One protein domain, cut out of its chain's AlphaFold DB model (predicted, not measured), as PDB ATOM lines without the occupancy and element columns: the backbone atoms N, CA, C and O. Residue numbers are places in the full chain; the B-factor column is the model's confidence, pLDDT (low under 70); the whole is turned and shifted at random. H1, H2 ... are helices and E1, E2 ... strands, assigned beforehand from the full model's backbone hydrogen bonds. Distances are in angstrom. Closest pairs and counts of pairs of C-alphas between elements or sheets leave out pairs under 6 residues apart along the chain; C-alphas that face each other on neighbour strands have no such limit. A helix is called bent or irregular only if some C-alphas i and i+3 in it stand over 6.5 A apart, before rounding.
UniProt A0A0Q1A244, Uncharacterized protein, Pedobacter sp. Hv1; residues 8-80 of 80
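What this domain is: This is residues 8 to 80 of the 80 residues of an uncharacterized protein of Pedobacter sp. Hv1 (UniProt A0A0Q1A244). A short two-stranded sheet, E1 beside E2, sits at one side of a small helical body in which H2 lies in the middle and runs directly into E2. H1 crosses H2 on the side away from the sheet, while short H3 and long H4 both pack on H2, H3 at its residues 42 to 46 and H4 at its residues 41 to 45. The printed part has 73 residues, with four named helices and two named strands in the order E1 H1 H2 E2 H3 H4; the sheet is antiparallel and the class is mostly helix. It is compact, with a radius of gyration of the C-alphas of 11.4 A and spans of 33 by 23 by 22 A.

How they stand to each other: Start at E1, residues 15 to 18, and E2, residues 49 to 51: they are antiparallel at 166 degrees, with N 17 and O 50 at 2.8 A, within hydrogen-bond range. H2, residues 37 to 48, is only just irregular, with C-alphas 38 and 41 7.0 A apart. H1, residues 23 to 33, touches H2 at a steep tilt of 52 degrees, opposite ways; their closest C-alphas, of Ala 29 and Ala 43, are 4.7 A apart. H3, residues 58 to 62, touches residues 42 to 46 of H2, closest at C-alphas 58 and 42, 5.8 A. Residues 72 to 76 of H4, residues 66 to 79, touch residues 41 to 45 of H2, about perpendicular at 77 degrees, closest at C-alphas 73 and 41, 7.2 A. H1 and H4 are apart. Every O i to N i+4 pair is within hydrogen-bond range in H1, H3 and H4, and 6 of 8 in H2.

Where its parts are: Find C-alpha 15 at (178.572, 175.903, 221.556), where E1 begins. H1 is 15.3 A long and H2 17.6 A. H4 runs 20.1 A to C-alpha 79 at (170.201, 166.889, 233.554).

The domain as a whole: Look for the farthest C-alphas at Gly 13 and Glu 35, 34.2 A apart. The printed part has no cut, no link is long, and no printed residue is under 70 in pLDDT.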
ATOM      1  N   ILE A   8     177.019 171.570 224.510       92.69
ATOM      2  CA  ILE A   8     175.944 171.222 223.590       92.69
ATOM      3  C   ILE A   8     176.208 171.975 222.293       92.69
ATOM      4  O   ILE A   8     176.243 173.205 222.263       92.69
ATOM      5  N   GLU A   9     176.405 171.229 221.216       94.06
ATOM      6  CA  GLU A   9     176.568 171.806 219.884       94.06
ATOM      7  C   GLU A   9     175.216 172.310 219.377       94.06
ATOM      8  O   GLU A   9     174.236 171.556 219.355       94.06
ATOM      9  N   LEU A  10     175.162 173.573 218.972       93.44
ATOM     10  CA  LEU A  10     173.995 174.193 218.355       93.44
ATOM     11  C   LEU A  10     174.211 174.344 216.847       93.44
ATOM     12  O   LEU A  10     175.326 174.198 216.328       93.44
ATOM     13  N   SER A  11     173.138 174.656 216.125       90.44
ATOM     14  CA  SER A  11     173.245 174.970 214.705       90.44
ATOM     15  C   SER A  11     174.186 176.164 214.454       90.44
ATOM     16  O   SER A  11     174.443 177.011 215.315       90.44
ATOM     17  N   GLY A  12     174.788 176.203 213.263       85.81
ATOM     18  CA  GLY A  12     175.764 177.240 212.904       85.81
ATOM     19  C   GLY A  12     177.127 177.114 213.600       85.81
ATOM     20  O   GLY A  12     177.948 178.015 213.458       85.81
ATOM     21  N   GLY A  13     177.380 176.014 214.321       88.62
ATOM     22  CA  GLY A  13     178.668 175.734 214.964       88.62
ATOM     23  C   GLY A  13     178.879 176.440 216.305       88.62
ATOM     24  O   GLY A  13     179.998 176.443 216.811       88.62
ATOM     25  N   LYS A  14     177.824 177.035 216.875       92.75
ATOM     26  CA  LYS A  14     177.868 177.631 218.215       92.75
ATOM     27  C   LYS A  14     177.892 176.543 219.284       92.75
ATOM     28  O   LYS A  14     177.307 175.472 219.103       92.75
ATOM     29  N   ILE A  15     178.509 176.835 220.425       94.62
ATOM     30  CA  ILE A  15     178.572 175.903 221.556       94.62
ATOM     31  C   ILE A  15     177.844 176.508 222.748       94.62
ATOM     32  O   ILE A  15     178.254 177.537 223.287       94.62
ATOM     33  N   ALA A  16     176.780 175.842 223.184       94.31
ATOM     34  CA  ALA A  16     176.159 176.114 224.466       94.31
ATOM     35  C   ALA A  16     176.874 175.337 225.573       94.31
ATOM     36  O   ALA A  16     177.166 174.154 225.433       94.31
ATOM     37  N   THR A  17     177.122 175.989 226.698       93.50
ATOM     38  CA  THR A  17     177.660 175.373 227.906       93.50
ATOM     39  C   THR A  17     176.620 175.494 229.005       93.50
ATOM     40  O   THR A  17     176.304 176.602 229.445       93.50
ATOM     41  N   LEU A  18     176.100 174.351 229.449       90.69
ATOM     42  CA  LEU A  18     175.270 174.249 230.642       90.69
ATOM     43  C   LEU A  18     176.177 174.333 231.868       90.69
ATOM     44  O   LEU A  18     177.035 173.472 232.076       90.69
ATOM     45  N   GLY A  19     176.010 175.399 232.645       85.25
ATOM     46  CA  GLY A  19     176.669 175.569 233.929       85.25
ATOM     47  C   GLY A  19     175.939 174.849 235.060       85.25
ATOM     48  O   GLY A  19     174.960 174.131 234.872       85.25
ATOM     49  N   GLU A  20     176.414 175.083 236.276       85.75
ATOM     50  CA  GLU A  20     175.813 174.518 237.476       85.75
ATOM     51  C   GLU A  20     174.386 175.047 237.707       85.75
ATOM     52  O   GLU A  20     174.124 176.253 237.642       85.75
ATOM     53  N   PHE A  21     173.467 174.152 238.067       88.25
ATOM     54  CA  PHE A  21     172.116 174.510 238.473       88.25
ATOM     55  C   PHE A  21     171.970 174.451 239.995       88.25
ATOM     56  O   PHE A  21     172.226 173.434 240.636       88.25
ATOM     57  N   LYS A  22     171.571 175.572 240.596       90.44
ATOM     58  CA  LYS A  22     171.366 175.727 242.040       90.44
ATOM     59  C   LYS A  22     169.997 176.346 242.277       90.44
ATOM     60  O   LYS A  22     169.526 177.124 241.455       90.44
ATOM     61  N   GLY A  23     169.415 176.130 243.458       90.75
ATOM     62  CA  GLY A  23     168.118 176.722 243.819       90.75
ATOM     63  C   GLY A  23     168.059 178.255 243.686       90.75
ATOM     64  O   GLY A  23     167.007 178.805 243.377       90.75
ATOM     65  N   LYS A  24     169.197 178.959 243.806       91.75
ATOM     66  CA  LYS A  24     169.281 180.404 243.523       91.75
ATOM     67  C   LYS A  24     168.913 180.764 242.074       91.75
ATOM     68  O   LYS A  24     168.382 181.845 241.846       91.75
ATOM     69  N   HIS A  25     169.174 179.874 241.115       91.75
ATOM     70  CA  HIS A  25     168.816 180.058 239.708       91.75
ATOM     71  C   HIS A  25     167.309 179.898 239.498       91.75
ATOM     72  O   HIS A  25     166.741 180.649 238.720       91.75
ATOM     73  N   ILE A  26     166.636 179.031 240.267       90.44
ATOM     74  CA  ILE A  26     165.166 178.919 240.254       90.44
ATOM     75  C   ILE A  26     164.524 180.236 240.696       90.44
ATOM     76  O   ILE A  26     163.646 180.750 240.015       90.44
ATOM     77  N   LEU A  27     164.988 180.808 241.810       91.69
ATOM     78  CA  LEU A  27     164.462 182.083 242.315       91.69
ATOM     79  C   LEU A  27     164.726 183.238 241.341       91.69
ATOM     80  O   LEU A  27     163.878 184.112 241.165       91.69
ATOM     81  N   LEU A  28     165.899 183.243 240.701       90.25
ATOM     82  CA  LEU A  28     166.232 184.231 239.681       90.25
ATOM     83  C   LEU A  28     165.344 184.070 238.443       90.25
ATOM     84  O   LEU A  28     164.792 185.060 237.974       90.25
ATOM     85  N   ALA A  29     165.159 182.841 237.964       91.19
ATOM     86  CA  ALA A  29     164.300 182.539 236.829       91.19
ATOM     87  C   ALA A  29     162.849 182.947 237.102       91.19
ATOM     88  O   ALA A  29     162.283 183.655 236.284       91.19
ATOM     89  N   GLN A  30     162.298 182.637 238.282       89.12
ATOM     90  CA  GLN A  30     160.960 183.088 238.698       89.12
ATOM     91  C   GLN A  30     160.822 184.613 238.680       89.12
ATOM     92  O   GLN A  30     159.808 185.155 238.245       89.12
ATOM     93  N   LYS A  31     161.852 185.329 239.146       87.06
ATOM     94  CA  LYS A  31     161.857 186.796 239.131       87.06
ATOM     95  C   LYS A  31     161.867 187.355 237.706       87.06
ATOM     96  O   LYS A  31     161.280 188.407 237.473       87.06
ATOM     97  N   VAL A  32     162.558 186.683 236.787       85.31
ATOM     98  CA  VAL A  32     162.734 187.119 235.395       85.31
ATOM     99  C   VAL A  32     161.547 186.707 234.513       85.31
ATOM    100  O   VAL A  32     161.137 187.491 233.663       85.31
ATOM    101  N   SER A  33     160.954 185.532 234.739       84.62
ATOM    102  CA  SER A  33     159.759 185.059 234.026       84.62
ATOM    103  C   SER A  33     158.485 185.799 234.445       84.62
ATOM    104  O   SER A  33     157.503 185.807 233.707       84.62
ATOM    105  N   GLY A  34     158.482 186.425 235.627       82.50
ATOM    106  CA  GLY A  34     157.295 187.075 236.177       82.50
ATOM    107  C   GLY A  34     156.188 186.059 236.473       82.50
ATOM    108  O   GLY A  34     156.452 184.978 236.999       82.50
ATOM    109  N   GLU A  35     154.943 186.401 236.138       76.94
ATOM    110  CA  GLU A  35     153.777 185.519 236.319       76.94
ATOM    111  C   GLU A  35     153.587 184.516 235.167       76.94
ATOM    112  O   GLU A  35     152.754 183.612 235.258       76.94
ATOM    113  N   ASP A  36     154.368 184.656 234.092       81.56
ATOM    114  CA  ASP A  36     154.273 183.817 232.906       81.56
ATOM    115  C   ASP A  36     155.038 182.503 233.118       81.56
ATOM    116  O   ASP A  36     156.271 182.431 233.065       81.56
ATOM    117  N   LYS A  37     154.277 181.442 233.392       73.81
ATOM    118  CA  LYS A  37     154.824 180.102 233.623       73.81
ATOM    119  C   LYS A  37     155.451 179.509 232.367       73.81
ATOM    120  O   LYS A  37     156.374 178.706 232.501       73.81
ATOM    121  N   ASP A  38     155.005 179.922 231.182       80.00
ATOM    122  CA  ASP A  38     155.526 179.417 229.914       80.00
ATOM    123  C   ASP A  38     156.954 179.937 229.660       80.00
ATOM    124  O   ASP A  38     157.766 179.264 229.022       80.00
ATOM    125  N   LYS A  39     157.326 181.073 230.272       87.00
ATOM    126  CA  LYS A  39     158.687 181.642 230.217       87.00
ATOM    127  C   LYS A  39     159.652 181.082 231.257       87.00
ATOM    128  O   LYS A  39     160.849 181.363 231.187       87.00
ATOM    129  N   MET A  40     159.183 180.275 232.208       90.31
ATOM    130  CA  MET A  40     160.028 179.769 233.295       90.31
ATOM    131  C   MET A  40     161.214 178.952 232.770       90.31
ATOM    132  O   MET A  40     162.342 179.123 233.231       90.31
ATOM    133  N   MET A  41     160.985 178.086 231.780       90.38
ATOM    134  CA  MET A  41     162.057 177.263 231.218       90.38
ATOM    135  C   MET A  41     163.076 178.102 230.436       90.38
ATOM    136  O   MET A  41     164.277 177.879 230.563       90.38
ATOM    137  N   PHE A  42     162.619 179.123 229.710       93.06
ATOM    138  CA  PHE A  42     163.499 180.076 229.029       93.06
ATOM    139  C   PHE A  42     164.346 180.861 230.032       93.06
ATOM    140  O   PHE A  42     165.557 180.982 229.862       93.06
ATOM    141  N   ALA A  43     163.732 181.331 231.118       92.88
ATOM    142  CA  ALA A  43     164.435 182.036 232.179       92.88
ATOM    143  C   ALA A  43     165.494 181.145 232.849       92.88
ATOM    144  O   ALA A  43     166.617 181.588 233.078       92.88
ATOM    145  N   LEU A  44     165.181 179.873 233.114       92.38
ATOM    146  CA  LEU A  44     166.138 178.908 233.664       92.38
ATOM    147  C   LEU A  44     167.343 178.714 232.739       92.38
ATOM    148  O   LEU A  44     168.484 178.860 233.185       92.38
ATOM    149  N   ILE A  45     167.091 178.461 231.454       93.00
ATOM    150  CA  ILE A  45     168.141 178.301 230.445       93.00
ATOM    151  C   ILE A  45     168.995 179.572 230.380       93.00
ATOM    152  O   ILE A  45     170.211 179.484 230.518       93.00
ATOM    153  N   ALA A  46     168.389 180.758 230.295       93.38
ATOM    154  CA  ALA A  46     169.116 182.029 230.267       93.38
ATOM    155  C   ALA A  46     170.014 182.241 231.502       93.38
ATOM    156  O   ALA A  46     171.123 182.767 231.405       93.38
ATOM    157  N   THR A  47     169.581 181.784 232.680       91.38
ATOM    158  CA  THR A  47     170.381 181.919 233.910       91.38
ATOM    159  C   THR A  47     171.532 180.919 234.032       91.38
ATOM    160  O   THR A  47     172.473 181.173 234.788       91.38
ATOM    161  N   CYS A  48     171.475 179.794 233.318       91.12
ATOM    162  CA  CYS A  48     172.410 178.678 233.488       91.12
ATOM    163  C   CYS A  48     173.249 178.364 232.250       91.12
ATOM    164  O   CYS A  48     174.250 177.654 232.367       91.12
ATOM    165  N   VAL A  49     172.874 178.881 231.085       92.31
ATOM    166  CA  VAL A  49     173.517 178.575 229.810       92.31
ATOM    167  C   VAL A  49     174.325 179.760 229.317       92.31
ATOM    168  O   VAL A  49     173.917 180.918 229.400       92.31
ATOM    169  N   LYS A  50     175.501 179.449 228.781       94.25
ATOM    170  CA  LYS A  50     176.306 180.389 228.007       94.25
ATOM    171  C   LYS A  50     176.438 179.881 226.586       94.25
ATOM    172  O   LYS A  50     176.660 178.693 226.411       94.25
ATOM    173  N   ILE A  51     176.368 180.760 225.596       93.81
ATOM    174  CA  ILE A  51     176.631 180.420 224.194       93.81
ATOM    175  C   ILE A  51     177.928 181.099 223.783       93.81
ATOM    176  O   ILE A  51     178.093 182.304 223.971       93.81
ATOM    177  N   ASP A  52     178.883 180.305 223.304       93.06
ATOM    178  CA  ASP A  52     180.242 180.743 222.968       93.06
ATOM    179  C   ASP A  52     180.902 181.524 224.124       93.06
ATOM    180  O   ASP A  52     181.561 182.551 223.947       93.06
ATOM    181  N   GLY A  53     180.663 181.052 225.353       90.38
ATOM    182  CA  GLY A  53     181.179 181.642 226.591       90.38
ATOM    183  C   GLY A  53     180.445 182.895 227.085       90.38
ATOM    184  O   GLY A  53     180.783 183.396 228.163       90.38
ATOM    185  N   LYS A  54     179.429 183.388 226.368       92.38
ATOM    186  CA  LYS A  54     178.645 184.572 226.753       92.38
ATOM    187  C   LYS A  54     177.319 184.174 227.406       92.38
ATOM    188  O   LYS A  54     176.677 183.255 226.907       92.38
ATOM    189  N   PRO A  55     176.901 184.828 228.507       91.56
ATOM    190  CA  PRO A  55     175.556 184.630 229.041       91.56
ATOM    191  C   PRO A  55     174.522 185.065 228.001       91.56
ATOM    192  O   PRO A  55     174.785 185.993 227.234       91.56
ATOM    193  N   VAL A  56     173.372 184.403 228.002       92.25
ATOM    194  CA  VAL A  56     172.245 184.729 227.121       92.25
ATOM    195  C   VAL A  56     171.063 185.220 227.945       92.25
ATOM    196  O   VAL A  56     170.922 184.855 229.114       92.25
ATOM    197  N   VAL A  57     170.226 186.064 227.353       91.62
ATOM    198  CA  VAL A  57     168.943 186.482 227.935       91.62
ATOM    199  C   VAL A  57     167.787 185.717 227.287       91.62
ATOM    200  O   VAL A  57     167.984 184.965 226.337       91.62
ATOM    201  N   MET A  58     166.567 185.874 227.807       90.94
ATOM    202  CA  MET A  58     165.396 185.208 227.218       90.94
ATOM    203  C   MET A  58     165.161 185.639 225.768       90.94
ATOM    204  O   MET A  58     164.886 184.784 224.937       90.94
ATOM    205  N   GLU A  59     165.373 186.919 225.458       91.69
ATOM    206  CA  GLU A  59     165.232 187.462 224.101       91.69
ATOM    207  C   GLU A  59     166.174 186.751 223.111       91.69
ATOM    208  O   GLU A  59     165.757 186.377 222.021       91.69
ATOM    209  N   ASP A  60     167.409 186.427 223.522       93.06
ATOM    210  CA  ASP A  60     168.347 185.667 222.682       93.06
ATOM    211  C   ASP A  60     167.841 184.247 222.368       93.06
ATOM    212  O   ASP A  60     168.186 183.680 221.330       93.06
ATOM    213  N   LEU A  61     167.061 183.645 223.276       92.31
ATOM    214  CA  LEU A  61     166.431 182.336 223.074       92.31
ATOM    215  C   LEU A  61     165.175 182.450 222.200       92.31
ATOM    216  O   LEU A  61     164.886 181.529 221.442       92.31
ATOM    217  N   GLU A  62     164.440 183.559 222.288       91.19
ATOM    218  CA  GLU A  62     163.276 183.846 221.437       91.19
ATOM    219  C   GLU A  62     163.691 184.054 219.969       91.19
ATOM    220  O   GLU A  62     162.995 183.589 219.064       91.19
ATOM    221  N   ASP A  63     164.856 184.665 219.730       92.81
ATOM    222  CA  ASP A  63     165.448 184.861 218.395       92.81
ATOM    223  C   ASP A  63     166.279 183.658 217.888       92.81
ATOM    224  O   ASP A  63     166.795 183.658 216.762       92.81
ATOM    225  N   MET A  64     166.437 182.607 218.697       92.75
ATOM    226  CA  MET A  64     167.208 181.413 218.339       92.75
ATOM    227  C   MET A  64     166.412 180.467 217.419       92.75
ATOM    228  O   MET A  64     165.188 180.369 217.529       92.75
ATOM    229  N   PRO A  65     167.076 179.680 216.542       95.25
ATOM    230  CA  PRO A  65     166.402 178.613 215.814       95.25
ATOM    231  C   PRO A  65     165.644 177.668 216.756       95.25
ATOM    232  O   PRO A  65     166.235 177.051 217.640       95.25
ATOM    233  N   GLY A  66     164.342 177.490 216.523       94.50
ATOM    234  CA  GLY A  66     163.482 176.638 217.354       94.50
ATOM    235  C   GLY A  66     164.043 175.238 217.670       94.50
ATOM    236  O   GLY A  66     163.941 174.815 218.820       94.50
ATOM    237  N   PRO A  67     164.684 174.516 216.725       95.44
ATOM    238  CA  PRO A  67     165.319 173.230 217.023       95.44
ATOM    239  C   PRO A  67     166.433 173.306 218.077       95.44
ATOM    240  O   PRO A  67     166.557 172.393 218.890       95.44
ATOM    241  N   ASP A  68     167.217 174.385 218.088       95.25
ATOM    242  CA  ASP A  68     168.277 174.594 219.078       95.25
ATOM    243  C   ASP A  68     167.677 174.896 220.454       95.25
ATOM    244  O   ASP A  68     168.131 174.345 221.455       95.25
ATOM    245  N   VAL A  69     166.606 175.693 220.503       93.88
ATOM    246  CA  VAL A  69     165.871 175.963 221.747       93.88
ATOM    247  C   VAL A  69     165.304 174.668 222.327       93.88
ATOM    248  O   VAL A  69     165.536 174.362 223.494       93.88
ATOM    249  N   LEU A  70     164.626 173.858 221.508       93.81
ATOM    250  CA  LEU A  70     164.083 172.566 221.937       93.81
ATOM    251  C   LEU A  70     165.182 171.609 222.409       93.81
ATOM    252  O   LEU A  70     164.988 170.895 223.392       93.81
ATOM    253  N   LYS A  71     166.348 171.620 221.752       94.25
ATOM    254  CA  LYS A  71     167.515 170.843 222.181       94.25
ATOM    255  C   LYS A  71     168.000 171.286 223.560       94.25
ATOM    256  O   LYS A  71     168.213 170.438 224.419       94.25
ATOM    257  N   LEU A  72     168.126 172.593 223.796       92.56
ATOM    258  CA  LEU A  72     168.503 173.134 225.105       92.56
ATOM    259  C   LEU A  72     167.475 172.785 226.189       92.56
ATOM    260  O   LEU A  72     167.871 172.430 227.294       92.56
ATOM    261  N   MET A  73     166.176 172.847 225.882       92.19
ATOM    262  CA  MET A  73     165.112 172.454 226.815       92.19
ATOM    263  C   MET A  73     165.182 170.967 227.174       92.19
ATOM    264  O   MET A  73     165.087 170.624 228.352       92.19
ATOM    265  N   GLY A  74     165.378 170.096 226.178       92.12
ATOM    266  CA  GLY A  74     165.542 168.656 226.392       92.12
ATOM    267  C   GLY A  74     166.752 168.356 227.270       92.12
ATOM    268  O   GLY A  74     166.616 167.724 228.312       92.12
ATOM    269  N   GLU A  75     167.906 168.924 226.921       90.81
ATOM    270  CA  GLU A  75     169.132 168.791 227.708       90.81
ATOM    271  C   GLU A  75     168.947 169.295 229.142       90.81
ATOM    272  O   GLU A  75     169.363 168.640 230.092       90.81
ATOM    273  N   PHE A  76     168.291 170.439 229.335       86.31
ATOM    274  CA  PHE A  76     168.045 170.957 230.676       86.31
ATOM    275  C   PHE A  76     167.153 170.015 231.498       86.31
ATOM    276  O   PHE A  76     167.471 169.753 232.653       86.31
ATOM    277  N   SER A  77     166.090 169.470 230.896       84.81
ATOM    278  CA  SER A  77     165.165 168.537 231.556       84.81
ATOM    279  C   SER A  77     165.760 167.150 231.825       84.81
ATOM    280  O   SER A  77     165.253 166.436 232.685       84.81
ATOM    281  N   GLU A  78     166.773 166.722 231.071       84.38
ATOM    282  CA  GLU A  78     167.447 165.437 231.294       84.38
ATOM    283  C   GLU A  78     168.523 165.520 232.384       84.38
ATOM    284  O   GLU A  78     168.828 164.515 233.027       84.38
ATOM    285  N   ASN A  79     169.114 166.701 232.591       76.81
ATOM    286  CA  ASN A  79     170.201 166.889 233.554       76.81
ATOM    287  C   ASN A  79     169.731 167.417 234.927       76.81
ATOM    288  O   ASN A  79     170.498 167.301 235.886       76.81
ATOM    289  N   PHE A  80     168.513 167.969 235.040       73.06
ATOM    290  CA  PHE A  80     167.964 168.559 236.273       73.06
ATOM    291  C   PHE A  80     166.479 168.250 236.469       73.06
ATOM    292  O   PHE A  80     166.102 168.011 237.642       73.06
TER     293      PHE A  80